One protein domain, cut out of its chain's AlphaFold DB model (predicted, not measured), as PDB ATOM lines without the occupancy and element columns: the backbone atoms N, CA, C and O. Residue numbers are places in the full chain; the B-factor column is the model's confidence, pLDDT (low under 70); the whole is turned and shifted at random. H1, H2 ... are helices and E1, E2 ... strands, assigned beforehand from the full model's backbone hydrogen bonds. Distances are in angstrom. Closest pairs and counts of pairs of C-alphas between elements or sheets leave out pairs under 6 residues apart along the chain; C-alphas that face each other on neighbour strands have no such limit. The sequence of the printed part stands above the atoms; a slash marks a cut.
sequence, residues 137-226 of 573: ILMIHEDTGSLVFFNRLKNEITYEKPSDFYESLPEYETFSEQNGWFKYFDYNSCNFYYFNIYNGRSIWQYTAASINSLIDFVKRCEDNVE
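This is residues 137 to 226 of the 573 residues of the protein "U1 small nuclear ribonucleoprotein C, putative" of Plasmodium ovale (malaria parasite P. ovale) (UniProt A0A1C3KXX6). A strongly twisted sheet of five short strands makes the body, and one helix, H1, only grazes it with residues 208 to 211 and then runs away from it. A long loop with no named element, residues 152 to 180, swings from one edge strand, E2, round to the other, E3. The printed part has 90 residues, with the order E1 E2 E3 E4 E5 H1 along the chain; across the mixed sheet the order is E2 E1 E5 E4 E3. The class is mixed, helices and strands, and the whole is only just compact, close to loose, with a radius of gyration of the C-alphas of 14.4 A and spans of 48 by 33 by 21 A.

E1, residues 137 to 141, and E2, residues 147 to 151, form an antiparallel hairpin at 140 degrees between their directions; N 139 and O 148 are 2.8 A apart, within hydrogen-bond range. Residues 149 to 150 of E2 also pair, antiparallel, with residues 157 to 158. E3, residues 181 to 186, is the other edge strand and is apart from both E1 and E2. E3, E4, residues 191 to 196, and E5, residues 202 to 206, form a meander, each strand the antiparallel neighbour of the one before. N 184 and O 193 are 2.8 A apart across the hairpin of E3 and E4, as are N 203 and O 194 across the hairpin of E4 and E5. The pairing of E5 is staggered: residues 202 to 204 pair with E4 and residues 204 to 206 with E1. E5 and E1 are parallel at 49 degrees, with N 140 and O 204 3.0 A apart. H1, residues 208 to 226, only grazes the sheet; the closest C-alphas of E1 and H1, those of His 141 and Ala 208, are 6.8 A apart. In H1 every O i to N i+4 pair is within hydrogen-bond range.

E1 begins at C-alpha 137, (-5.923, 20.304, 10.068), and spans 12.8 A from first to last C-alpha; E2 spans 13.2 A. E3 begins at C-alpha 181, (7.053, 24.515, -1.285), and spans 15.5 A; E4 spans 16.6 A and E5 13.1 A. H1 spans 26.9 A and ends at C-alpha 226, (-16.237, 6.944, 28.975).

The two C-alphas farthest apart, those of Gln 178 and Glu 226, are 48.2 A apart. The printed part has no cut. The link from E2 to E3, 29 residues, is long; the other links are tight. The mean pLDDT of the printed part is 70.3, and 36 residues are under 70, among them residues 163 to 179 and 221 to 226.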
ATOM      1  N   ILE A 137      -7.279  19.798  10.285       77.25
ATOM      2  CA  ILE A 137      -5.923  20.304  10.068       77.25
ATOM      3  C   ILE A 137      -5.230  19.372   9.078       77.25
ATOM      4  O   ILE A 137      -5.244  18.157   9.260       77.25
ATOM      5  N   LEU A 138      -4.610  19.940   8.047       78.12
ATOM      6  CA  LEU A 138      -3.805  19.193   7.087       78.12
ATOM      7  C   LEU A 138      -2.365  19.042   7.594       78.12
ATOM      8  O   LEU A 138      -1.747  20.019   8.018       78.12
ATOM      9  N   MET A 139      -1.832  17.829   7.521       77.81
ATOM     10  CA  MET A 139      -0.490  17.449   7.963       77.81
ATOM     11  C   MET A 139       0.184  16.564   6.907       77.81
ATOM     12  O   MET A 139      -0.498  15.952   6.085       77.81
ATOM     13  N   ILE A 140       1.516  16.474   6.928       77.88
ATOM     14  CA  ILE A 140       2.292  15.575   6.057       77.88
ATOM     15  C   ILE A 140       3.011  14.538   6.916       77.88
ATOM     16  O   ILE A 140       3.728  14.882   7.857       77.88
ATOM     17  N   HIS A 141       2.855  13.265   6.569       68.19
ATOM     18  CA  HIS A 141       3.585  12.175   7.208       68.19
ATOM     19  C   HIS A 141       5.038  12.114   6.704       68.19
ATOM     20  O   HIS A 141       5.283  12.166   5.499       68.19
ATOM     21  N   GLU A 142       6.015  11.961   7.603       66.19
ATOM     22  CA  GLU A 142       7.445  11.901   7.245       66.19
ATOM     23  C   GLU A 142       7.821  10.715   6.356       66.19
ATOM     24  O   GLU A 142       8.444  10.916   5.318       66.19
ATOM     25  N   ASP A 143       7.411   9.500   6.730       54.19
ATOM     26  CA  ASP A 143       7.879   8.285   6.042       54.19
ATOM     27  C   ASP A 143       7.158   7.996   4.718       54.19
ATOM     28  O   ASP A 143       7.711   7.332   3.844       54.19
ATOM     29  N   THR A 144       5.922   8.476   4.557       62.47
ATOM     30  CA  THR A 144       5.086   8.190   3.381       62.47
ATOM     31  C   THR A 144       4.907   9.405   2.478       62.47
ATOM     32  O   THR A 144       4.514   9.247   1.327       62.47
ATOM     33  N   GLY A 145       5.174  10.621   2.975       63.31
ATOM     34  CA  GLY A 145       4.868  11.868   2.269       63.31
ATOM     35  C   GLY A 145       3.367  12.103   2.059       63.31
ATOM     36  O   GLY A 145       2.988  13.049   1.371       63.31
ATOM     37  N   SER A 146       2.513  11.251   2.634       68.75
ATOM     38  CA  SER A 146       1.068  11.307   2.454       68.75
ATOM     39  C   SER A 146       0.446  12.425   3.278       68.75
ATOM     40  O   SER A 146       0.898  12.743   4.384       68.75
ATOM     41  N   LEU A 147      -0.633  12.985   2.739       75.75
ATOM     42  CA  LEU A 147      -1.478  13.934   3.443       75.75
ATOM     43  C   LEU A 147      -2.278  13.220   4.529       75.75
ATOM     44  O   LEU A 147      -2.880  12.174   4.297       75.75
ATOM     45  N   VAL A 148      -2.281  13.815   5.711       77.31
ATOM     46  CA  VAL A 148      -2.979  13.332   6.895       77.31
ATOM     47  C   VAL A 148      -3.913  14.438   7.367       77.31
ATOM     48  O   VAL A 148      -3.499  15.588   7.510       77.31
ATOM     49  N   PHE A 149      -5.177  14.103   7.607       79.81
ATOM     50  CA  PHE A 149      -6.196  15.040   8.066       79.81
ATOM     51  C   PHE A 149      -6.474  14.786   9.546       79.81
ATOM     52  O   PHE A 149      -6.915  13.705   9.924       79.81
ATOM     53  N   PHE A 150      -6.221  15.779  10.394       77.00
ATOM     54  CA  PHE A 150      -6.490  15.711  11.828       77.00
ATOM     55  C   PHE A 150      -7.754  16.487  12.187       77.00
ATOM     56  O   PHE A 150      -7.827  17.698  11.981       77.00
ATOM     57  N   ASN A 151      -8.745  15.801  12.740       77.31
ATOM     58  CA  ASN A 151      -9.983  16.393  13.207       77.31
ATOM     59  C   ASN A 151      -9.773  17.058  14.573       77.31
ATOM     60  O   ASN A 151      -9.537  16.376  15.561       77.31
ATOM     61  N   ARG A 152      -9.939  18.375  14.677       65.25
ATOM     62  CA  ARG A 152      -9.848  19.117  15.943       65.25
ATOM     63  C   ARG A 152     -11.017  18.873  16.892       65.25
ATOM     64  O   ARG A 152     -10.885  19.149  18.076       65.25
ATOM     65  N   LEU A 153     -12.174  18.463  16.370       63.75
ATOM     66  CA  LEU A 153     -13.400  18.314  17.163       63.75
ATOM     67  C   LEU A 153     -13.565  16.899  17.708       63.75
ATOM     68  O   LEU A 153     -14.067  16.726  18.810       63.75
ATOM     69  N   LYS A 154     -13.153  15.898  16.928       64.12
ATOM     70  CA  LYS A 154     -13.203  14.485  17.327       64.12
ATOM     71  C   LYS A 154     -11.841  13.907  17.689       64.12
ATOM     72  O   LYS A 154     -11.765  12.752  18.059       64.12
ATOM     73  N   ASN A 155     -10.767  14.683  17.537       63.78
ATOM     74  CA  ASN A 155      -9.388  14.233  17.719       63.78
ATOM     75  C   ASN A 155      -8.968  13.030  16.831       63.78
ATOM     76  O   ASN A 155      -7.921  12.426  17.039       63.78
ATOM     77  N   GLU A 156      -9.743  12.701  15.798       71.69
ATOM     78  CA  GLU A 156      -9.487  11.591  14.872       71.69
ATOM     79  C   GLU A 156      -8.477  11.968  13.777       71.69
ATOM     80  O   GLU A 156      -8.451  13.104  13.301       71.69
ATOM     81  N   ILE A 157      -7.690  10.996  13.312       74.69
ATOM     82  CA  ILE A 157      -6.807  11.148  12.150       74.69
ATOM     83  C   ILE A 157      -7.329  10.288  11.002       74.69
ATOM     84  O   ILE A 157      -7.508   9.082  11.165       74.69
ATOM     85  N   THR A 158      -7.515  10.886   9.826       71.31
ATOM     86  CA  THR A 158      -7.860  10.166   8.596       71.31
ATOM     87  C   THR A 158      -6.792  10.376   7.527       71.31
ATOM     88  O   THR A 158      -6.244  11.464   7.358       71.31
ATOM     89  N   TYR A 159      -6.490   9.308   6.790       70.38
ATOM     90  CA  TYR A 159      -5.599   9.345   5.624       70.38
ATOM     91  C   TYR A 159      -6.365   9.635   4.325       70.38
ATOM     92  O   TYR A 159      -5.773   9.973   3.305       70.38
ATOM     93  N   GLU A 160      -7.693   9.532   4.373       67.25
ATOM     94  CA  GLU A 160      -8.597   9.869   3.279       67.25
ATOM     95  C   GLU A 160      -9.196  11.258   3.498       67.25
ATOM     96  O   GLU A 160      -9.444  11.663   4.640       67.25
ATOM     97  N   LYS A 161      -9.431  11.979   2.393       74.06
ATOM     98  CA  LYS A 161     -10.030  13.318   2.393       74.06
ATOM     99  C   LYS A 161     -11.435  13.255   3.014       74.06
ATOM    100  O   LYS A 161     -12.325  12.661   2.405       74.06
ATOM    101  N   PRO A 162     -11.673  13.891   4.173       71.38
ATOM    102  CA  PRO A 162     -12.992  13.900   4.797       71.38
ATOM    103  C   PRO A 162     -14.014  14.663   3.948       71.38
ATOM    104  O   PRO A 162     -13.698  15.722   3.404       71.38
ATOM    105  N   SER A 163     -15.258  14.182   3.889       59.47
ATOM    106  CA  SER A 163     -16.348  14.827   3.132       59.47
ATOM    107  C   SER A 163     -16.654  16.258   3.594       59.47
ATOM    108  O   SER A 163     -17.082  17.083   2.794       59.47
ATOM    109  N   ASP A 164     -16.374  16.567   4.864       62.44
ATOM    110  CA  ASP A 164     -16.563  17.897   5.465       62.44
ATOM    111  C   ASP A 164     -15.351  18.833   5.262       62.44
ATOM    112  O   ASP A 164     -15.256  19.889   5.890       62.44
ATOM    113  N   PHE A 165     -14.365  18.433   4.451       67.12
ATOM    114  CA  PHE A 165     -13.184  19.239   4.155       67.12
ATOM    115  C   PHE A 165     -13.410  20.106   2.912       67.12
ATOM    116  O   PHE A 165     -13.255  19.655   1.777       67.12
ATOM    117  N   TYR A 166     -13.750  21.376   3.139       54.78
ATOM    118  CA  TYR A 166     -14.070  22.338   2.077       54.78
ATOM    119  C   TYR A 166     -12.863  23.137   1.555       54.78
ATOM    120  O   TYR A 166     -13.028  23.996   0.690       54.78
ATOM    121  N   GLU A 167     -11.641  22.887   2.043       62.62
ATOM    122  CA  GLU A 167     -10.454  23.549   1.491       62.62
ATOM    123  C   GLU A 167     -10.094  22.889   0.153       62.62
ATOM    124  O   GLU A 167      -9.961  21.665   0.052       62.62
ATOM    125  N   SER A 168      -9.953  23.700  -0.899       50.66
ATOM    126  CA  SER A 168      -9.482  23.221  -2.195       50.66
ATOM    127  C   SER A 168      -8.048  22.718  -2.031       50.66
ATOM    128  O   SER A 168      -7.099  23.509  -1.945       50.66
ATOM    129  N   LEU A 169      -7.897  21.398  -1.938       57.56
ATOM    130  CA  LEU A 169      -6.622  20.755  -2.198       57.56
ATOM    131  C   LEU A 169      -6.389  20.861  -3.702       57.56
ATOM    132  O   LEU A 169      -7.296  20.524  -4.467       57.56
ATOM    133  N   PRO A 170      -5.214  21.315  -4.138       52.78
ATOM    134  CA  PRO A 170      -4.783  21.067  -5.493       52.78
ATOM    135  C   PRO A 170      -4.746  19.547  -5.656       52.78
ATOM    136  O   PRO A 170      -3.936  18.865  -5.020       52.78
ATOM    137  N   GLU A 171      -5.649  18.998  -6.467       48.09
ATOM    138  CA  GLU A 171      -5.364  17.722  -7.113       48.09
ATOM    139  C   GLU A 171      -3.956  17.879  -7.707       48.09
ATOM    140  O   GLU A 171      -3.695  18.866  -8.385       48.09
ATOM    141  N   TYR A 172      -3.028  16.995  -7.327       48.06
ATOM    142  CA  TYR A 172      -1.628  16.930  -7.779       48.06
ATOM    143  C   TYR A 172      -0.635  18.070  -7.421       48.06
ATOM    144  O   TYR A 172       0.342  18.252  -8.146       48.06
ATOM    145  N   GLU A 173      -0.723  18.785  -6.292       53.59
ATOM    146  CA  GLU A 173       0.479  19.534  -5.848       53.59
ATOM    147  C   GLU A 173       1.538  18.578  -5.281       53.59
ATOM    148  O   GLU A 173       1.417  18.040  -4.183       53.59
ATOM    149  N   THR A 174       2.608  18.359  -6.047       55.69
ATOM    150  CA  THR A 174       3.825  17.753  -5.508       55.69
ATOM    151  C   THR A 174       4.502  18.767  -4.587       55.69
ATOM    152  O   THR A 174       4.705  19.922  -4.964       55.69
ATOM    153  N   PHE A 175       4.851  18.340  -3.371       58.53
ATOM    154  CA  PHE A 175       5.614  19.126  -2.394       58.53
ATOM    155  C   PHE A 175       7.065  19.289  -2.853       58.53
ATOM    156  O   PHE A 175       7.990  18.702  -2.298       58.53
ATOM    157  N   SER A 176       7.250  20.047  -3.928       62.09
ATOM    158  CA  SER A 176       8.536  20.327  -4.542       62.09
ATOM    159  C   SER A 176       8.838  21.822  -4.488       62.09
ATOM    160  O   SER A 176       7.934  22.664  -4.508       62.09
ATOM    161  N   GLU A 177      10.129  22.157  -4.486       66.00
ATOM    162  CA  GLU A 177      10.597  23.545  -4.577       66.00
ATOM    163  C   GLU A 177      10.098  24.232  -5.862       66.00
ATOM    164  O   GLU A 177       9.868  25.439  -5.877       66.00
ATOM    165  N   GLN A 178       9.852  23.458  -6.928       58.91
ATOM    166  CA  GLN A 178       9.320  23.956  -8.202       58.91
ATOM    167  C   GLN A 178       7.881  24.474  -8.064       58.91
ATOM    168  O   GLN A 178       7.507  25.444  -8.720       58.91
ATOM    169  N   ASN A 179       7.103  23.891  -7.150       60.09
ATOM    170  CA  ASN A 179       5.746  24.315  -6.807       60.09
ATOM    171  C   ASN A 179       5.727  25.359  -5.673       60.09
ATOM    172  O   ASN A 179       4.666  25.691  -5.147       60.09
ATOM    173  N   GLY A 180       6.897  25.890  -5.298       72.62
ATOM    174  CA  GLY A 180       7.049  26.929  -4.285       72.62
ATOM    175  C   GLY A 180       7.002  26.426  -2.848       72.62
ATOM    176  O   GLY A 180       6.971  27.256  -1.944       72.62
ATOM    177  N   TRP A 181       7.001  25.109  -2.619       80.50
ATOM    178  CA  TRP A 181       7.053  24.515  -1.285       80.50
ATOM    179  C   TRP A 181       8.501  24.404  -0.805       80.50
ATOM    180  O   TRP A 181       9.308  23.691  -1.396       80.50
ATOM    181  N   PHE A 182       8.820  25.071   0.300       79.19
ATOM    182  CA  PHE A 182      10.139  25.034   0.926       79.19
ATOM    183  C   PHE A 182      10.056  24.395   2.304       79.19
ATOM    184  O   PHE A 182       9.167  24.717   3.095       79.19
ATOM    185  N   LYS A 183      10.998  23.496   2.592       85.06
ATOM    186  CA  LYS A 183      11.111  22.819   3.883       85.06
ATOM    187  C   LYS A 183      11.944  23.662   4.845       85.06
ATOM    188  O   LYS A 183      13.097  23.977   4.560       85.06
ATOM    189  N   TYR A 184      11.379  23.957   6.004       83.25
ATOM    190  CA  TYR A 184      12.025  24.692   7.083       83.25
ATOM    191  C   TYR A 184      12.013  23.865   8.366       83.25
ATOM    192  O   TYR A 184      11.129  23.035   8.578       83.25
ATOM    193  N   PHE A 185      13.014  24.085   9.215       85.00
ATOM    194  CA  PHE A 185      13.090  23.492  10.546       85.00
ATOM    195  C   PHE A 185      12.752  24.560  11.581       85.00
ATOM    196  O   PHE A 185      13.375  25.623  11.590       85.00
ATOM    197  N   ASP A 186      11.774  24.283  12.436       82.50
ATOM    198  CA  ASP A 186      11.467  25.137  13.575       82.50
ATOM    199  C   ASP A 186      12.189  24.623  14.828       82.50
ATOM    200  O   ASP A 186      11.974  23.500  15.281       82.50
ATOM    201  N   TYR A 187      13.046  25.470  15.400       71.31
ATOM    202  CA  TYR A 187      13.831  25.150  16.594       71.31
ATOM    203  C   TYR A 187      12.980  25.044  17.864       71.31
ATOM    204  O   TYR A 187      13.407  24.392  18.813       71.31
ATOM    205  N   ASN A 188      11.796  25.663  17.895       73.06
ATOM    206  CA  ASN A 188      10.929  25.646  19.074       73.06
ATOM    207  C   ASN A 188      10.129  24.344  19.170       73.06
ATOM    208  O   ASN A 188      10.011  23.763  20.246       73.06
ATOM    209  N   SER A 189       9.582  23.888  18.045       68.75
ATOM    210  CA  SER A 189       8.827  22.633  17.965       68.75
ATOM    211  C   SER A 189       9.693  21.414  17.640       68.75
ATOM    212  O   SER A 189       9.191  20.294  17.701       68.75
ATOM    213  N   CYS A 190      10.972  21.616  17.299       71.25
ATOM    214  CA  CYS A 190      11.889  20.580  16.811       71.25
ATOM    215  C   CYS A 190      11.323  19.764  15.633       71.25
ATOM    216  O   CYS A 190      11.729  18.620  15.428       71.25
ATOM    217  N   ASN A 191      10.406  20.350  14.860       78.06
ATOM    218  CA  ASN A 191       9.725  19.702  13.746       78.06
ATOM    219  C   ASN A 191       9.972  20.462  12.442       78.06
ATOM    220  O   ASN A 191      10.278  21.659  12.419       78.06
ATOM    221  N   PHE A 192       9.819  19.743  11.335       83.25
ATOM    222  CA  PHE A 192       9.854  20.350  10.015       83.25
ATOM    223  C   PHE A 192       8.471  20.873   9.623       83.25
ATOM    224  O   PHE A 192       7.440  20.288   9.952       83.25
ATOM    225  N   TYR A 193       8.447  21.958   8.860       84.38
ATOM    226  CA  TYR A 193       7.246  22.436   8.190       84.38
ATOM    227  C   TYR A 193       7.564  22.793   6.741       84.38
ATOM    228  O   TYR A 193       8.678  23.195   6.405       84.38
ATOM    229  N   TYR A 194       6.575  22.632   5.872       82.94
ATOM    230  CA  TYR A 194       6.618  23.080   4.491       82.94
ATOM    231  C   TYR A 194       5.857  24.394   4.383       82.94
ATOM    232  O   TYR A 194       4.707  24.483   4.807       82.94
ATOM    233  N   PHE A 195       6.487  25.413   3.813       82.19
ATOM    234  CA  PHE A 195       5.864  26.704   3.552       82.19
ATOM    235  C   PHE A 195       5.851  26.980   2.058       82.19
ATOM    236  O   PHE A 195       6.884  26.859   1.397       82.19
ATOM    237  N   ASN A 196       4.688  27.350   1.533       81.31
ATOM    238  CA  ASN A 196       4.527  27.680   0.131       81.31
ATOM    239  C   ASN A 196       4.545  29.195  -0.090       81.31
ATOM    240  O   ASN A 196       3.726  29.939   0.450       81.31
ATOM    241  N   ILE A 197       5.496  29.643  -0.911       76.12
ATOM    242  CA  ILE A 197       5.745  31.065  -1.181       76.12
ATOM    243  C   ILE A 197       4.655  31.731  -2.027       76.12
ATOM    244  O   ILE A 197       4.499  32.947  -1.957       76.12
ATOM    245  N   TYR A 198       3.912  30.964  -2.827       73.31
ATOM    246  CA  TYR A 198       2.903  31.492  -3.744       73.31
ATOM    247  C   TYR A 198       1.545  31.665  -3.065       73.31
ATOM    248  O   TYR A 198       0.845  32.639  -3.331       73.31
ATOM    249  N   ASN A 199       1.170  30.733  -2.186       71.81
ATOM    250  CA  ASN A 199      -0.132  30.741  -1.512       71.81
ATOM    251  C   ASN A 199      -0.053  31.136  -0.021       71.81
ATOM    252  O   ASN A 199      -1.094  31.259   0.624       71.81
ATOM    253  N   GLY A 200       1.153  31.325   0.533       75.06
ATOM    254  CA  GLY A 200       1.377  31.675   1.938       75.06
ATOM    255  C   GLY A 200       0.942  30.595   2.934       75.06
ATOM    256  O   GLY A 200       0.748  30.898   4.111       75.06
ATOM    257  N   ARG A 201       0.734  29.348   2.488       73.50
ATOM    258  CA  ARG A 201       0.276  28.239   3.336       73.50
ATOM    259  C   ARG A 201       1.458  27.528   3.987       73.50
ATOM    260  O   ARG A 201       2.473  27.277   3.344       73.50
ATOM    261  N   SER A 202       1.289  27.146   5.251       81.75
ATOM    262  CA  SER A 202       2.232  26.312   6.001       81.75
ATOM    263  C   SER A 202       1.596  24.974   6.367       81.75
ATOM    264  O   SER A 202       0.477  24.954   6.881       81.75
ATOM    265  N   ILE A 203       2.312  23.873   6.153       82.00
ATOM    266  CA  ILE A 203       1.888  22.521   6.525       82.00
ATOM    267  C   ILE A 203       2.980  21.878   7.372       82.00
ATOM    268  O   ILE A 203       4.150  21.875   6.995       82.00
ATOM    269  N   TRP A 204       2.597  21.326   8.519       83.19
ATOM    270  CA  TRP A 204       3.525  20.675   9.437       83.19
ATOM    271  C   TRP A 204       3.815  19.237   9.015       83.19
ATOM    272  O   TRP A 204       2.920  18.506   8.578       83.19
ATOM    273  N   GLN A 205       5.076  18.845   9.157       81.50
ATOM    274  CA  GLN A 205       5.542  17.488   8.942       81.50
ATOM    275  C   GLN A 205       5.681  16.786  10.302       81.50
ATOM    276  O   GLN A 205       6.274  17.333  11.230       81.50
ATOM    277  N   TYR A 206       5.106  15.587  10.411       75.31
ATOM    278  CA  TYR A 206       5.092  14.793  11.640       75.31
ATOM    279  C   TYR A 206       5.627  13.377  11.393       75.31
ATOM    280  O   TYR A 206       5.308  12.735  10.387       75.31
ATOM    281  N   THR A 207       6.418  12.867  12.342       73.69
ATOM    282  CA  THR A 207       6.906  11.477  12.354       73.69
ATOM    283  C   THR A 207       5.766  10.490  12.621       73.69
ATOM    284  O   THR A 207       4.847  10.806  13.384       73.69
ATOM    285  N   ALA A 208       5.864   9.252  12.119       67.75
ATOM    286  CA  ALA A 208       4.931   8.175  12.477       67.75
ATOM    287  C   ALA A 208       4.821   7.977  14.000       67.75
ATOM    288  O   ALA A 208       3.737   7.761  14.531       67.75
ATOM    289  N   ALA A 209       5.941   8.102  14.721       70.19
ATOM    290  CA  ALA A 209       5.971   8.005  16.177       70.19
ATOM    291  C   ALA A 209       5.172   9.131  16.853       70.19
ATOM    292  O   ALA A 209       4.424   8.869  17.793       70.19
ATOM    293  N   SER A 210       5.285  10.368  16.358       73.12
ATOM    294  CA  SER A 210       4.505  11.501  16.870       73.12
ATOM    295  C   SER A 210       3.016  11.368  16.554       73.12
ATOM    296  O   SER A 210       2.188  11.630  17.423       73.12
ATOM    297  N   ILE A 211       2.673  10.875  15.361       74.62
ATOM    298  CA  ILE A 211       1.291  10.605  14.954       74.62
ATOM    299  C   ILE A 211       0.697   9.491  15.826       74.62
ATOM    300  O   ILE A 211      -0.391   9.659  16.361       74.62
ATOM    301  N   ASN A 212       1.425   8.397  16.055       72.62
ATOM    302  CA  ASN A 212       0.979   7.306  16.927       72.62
ATOM    303  C   ASN A 212       0.852   7.747  18.389       72.62
ATOM    304  O   ASN A 212      -0.130   7.413  19.042       72.62
ATOM    305  N   SER A 213       1.791   8.552  18.894       75.56
ATOM    306  CA  SER A 213       1.688   9.136  20.235       75.56
ATOM    307  C   SER A 213       0.483  10.067  20.364       75.56
ATOM    308  O   SER A 213      -0.122  10.123  21.433       75.56
ATOM    309  N   LEU A 214       0.139  10.801  19.302       73.81
ATOM    310  CA  LEU A 214      -1.056  11.635  19.260       73.81
ATOM    311  C   LEU A 214      -2.316  10.761  19.253       73.81
ATOM    312  O   LEU A 214      -3.203  10.990  20.064       73.81
ATOM    313  N   ILE A 215      -2.366   9.713  18.428       72.62
ATOM    314  CA  ILE A 215      -3.478   8.747  18.396       72.62
ATOM    315  C   ILE A 215      -3.680   8.100  19.772       72.62
ATOM    316  O   ILE A 215      -4.805   8.024  20.262       72.62
ATOM    317  N   ASP A 216      -2.603   7.670  20.426       74.12
ATOM    318  CA  ASP A 216      -2.663   7.065  21.758       74.12
ATOM    319  C   ASP A 216      -3.104   8.067  22.829       74.12
ATOM    320  O   ASP A 216      -3.831   7.704  23.751       74.12
ATOM    321  N   PHE A 217      -2.680   9.330  22.725       75.69
ATOM    322  CA  PHE A 217      -3.144  10.396  23.610       75.69
ATOM    323  C   PHE A 217      -4.649  10.631  23.461       75.69
ATOM    324  O   PHE A 217      -5.357  10.746  24.461       75.69
ATOM    325  N   VAL A 218      -5.142  10.648  22.227       73.44
ATOM    326  CA  VAL A 218      -6.563  10.838  21.932       73.44
ATOM    327  C   VAL A 218      -7.395   9.685  22.474       73.44
ATOM    328  O   VAL A 218      -8.341   9.935  23.216       73.44
ATOM    329  N   LYS A 219      -6.984   8.440  22.218       73.69
ATOM    330  CA  LYS A 219      -7.653   7.252  22.768       73.69
ATOM    331  C   LYS A 219      -7.716   7.286  24.290       73.69
ATOM    332  O   LYS A 219      -8.754   7.010  24.871       73.69
ATOM    333  N   ARG A 220      -6.636   7.709  24.958       71.38
ATOM    334  CA  ARG A 220      -6.651   7.892  26.419       71.38
ATOM    335  C   ARG A 220      -7.631   8.974  26.857       71.38
ATOM    336  O   ARG A 220      -8.205   8.847  27.932       71.38
ATOM    337  N   CYS A 221      -7.800  10.051  26.095       66.31
ATOM    338  CA  CYS A 221      -8.793  11.076  26.415       66.31
ATOM    339  C   CYS A 221     -10.218  10.521  26.285       66.31
ATOM    340  O   CYS A 221     -11.020  10.744  27.184       66.31
ATOM    341  N   GLU A 222     -10.504   9.754  25.234       66.81
ATOM    342  CA  GLU A 222     -11.803   9.103  25.009       66.81
ATOM    343  C   GLU A 222     -12.110   8.046  26.081       66.81
ATOM    344  O   GLU A 222     -13.155   8.116  26.725       66.81
ATOM    345  N   ASP A 223     -11.150   7.172  26.393       67.19
ATOM    346  CA  ASP A 223     -11.263   6.173  27.464       67.19
ATOM    347  C   ASP A 223     -11.517   6.819  28.840       67.19
ATOM    348  O   ASP A 223     -12.132   6.217  29.722       67.19
ATOM    349  N   ASN A 224     -11.002   8.033  29.064       59.38
ATOM    350  CA  ASN A 224     -11.243   8.792  30.291       59.38
ATOM    351  C   ASN A 224     -12.613   9.484  30.286       59.38
ATOM    352  O   ASN A 224     -13.189   9.658  31.355       59.38
ATOM    353  N   VAL A 225     -13.155   9.862  29.126       59.66
ATOM    354  CA  VAL A 225     -14.519  10.402  29.012       59.66
ATOM    355  C   VAL A 225     -15.548   9.300  29.277       59.66
ATOM    356  O   VAL A 225     -16.447   9.513  30.086       59.66
ATOM    357  N   GLU A 226     -15.357   8.098  28.726       53.66
ATOM    358  CA  GLU A 226     -16.237   6.944  28.975       53.66
ATOM    359  C   GLU A 226     -16.197   6.467  30.439       53.66
ATOM    360  O   GLU A 226     -17.214   6.060  30.999       53.66
TER     361      GLU A 226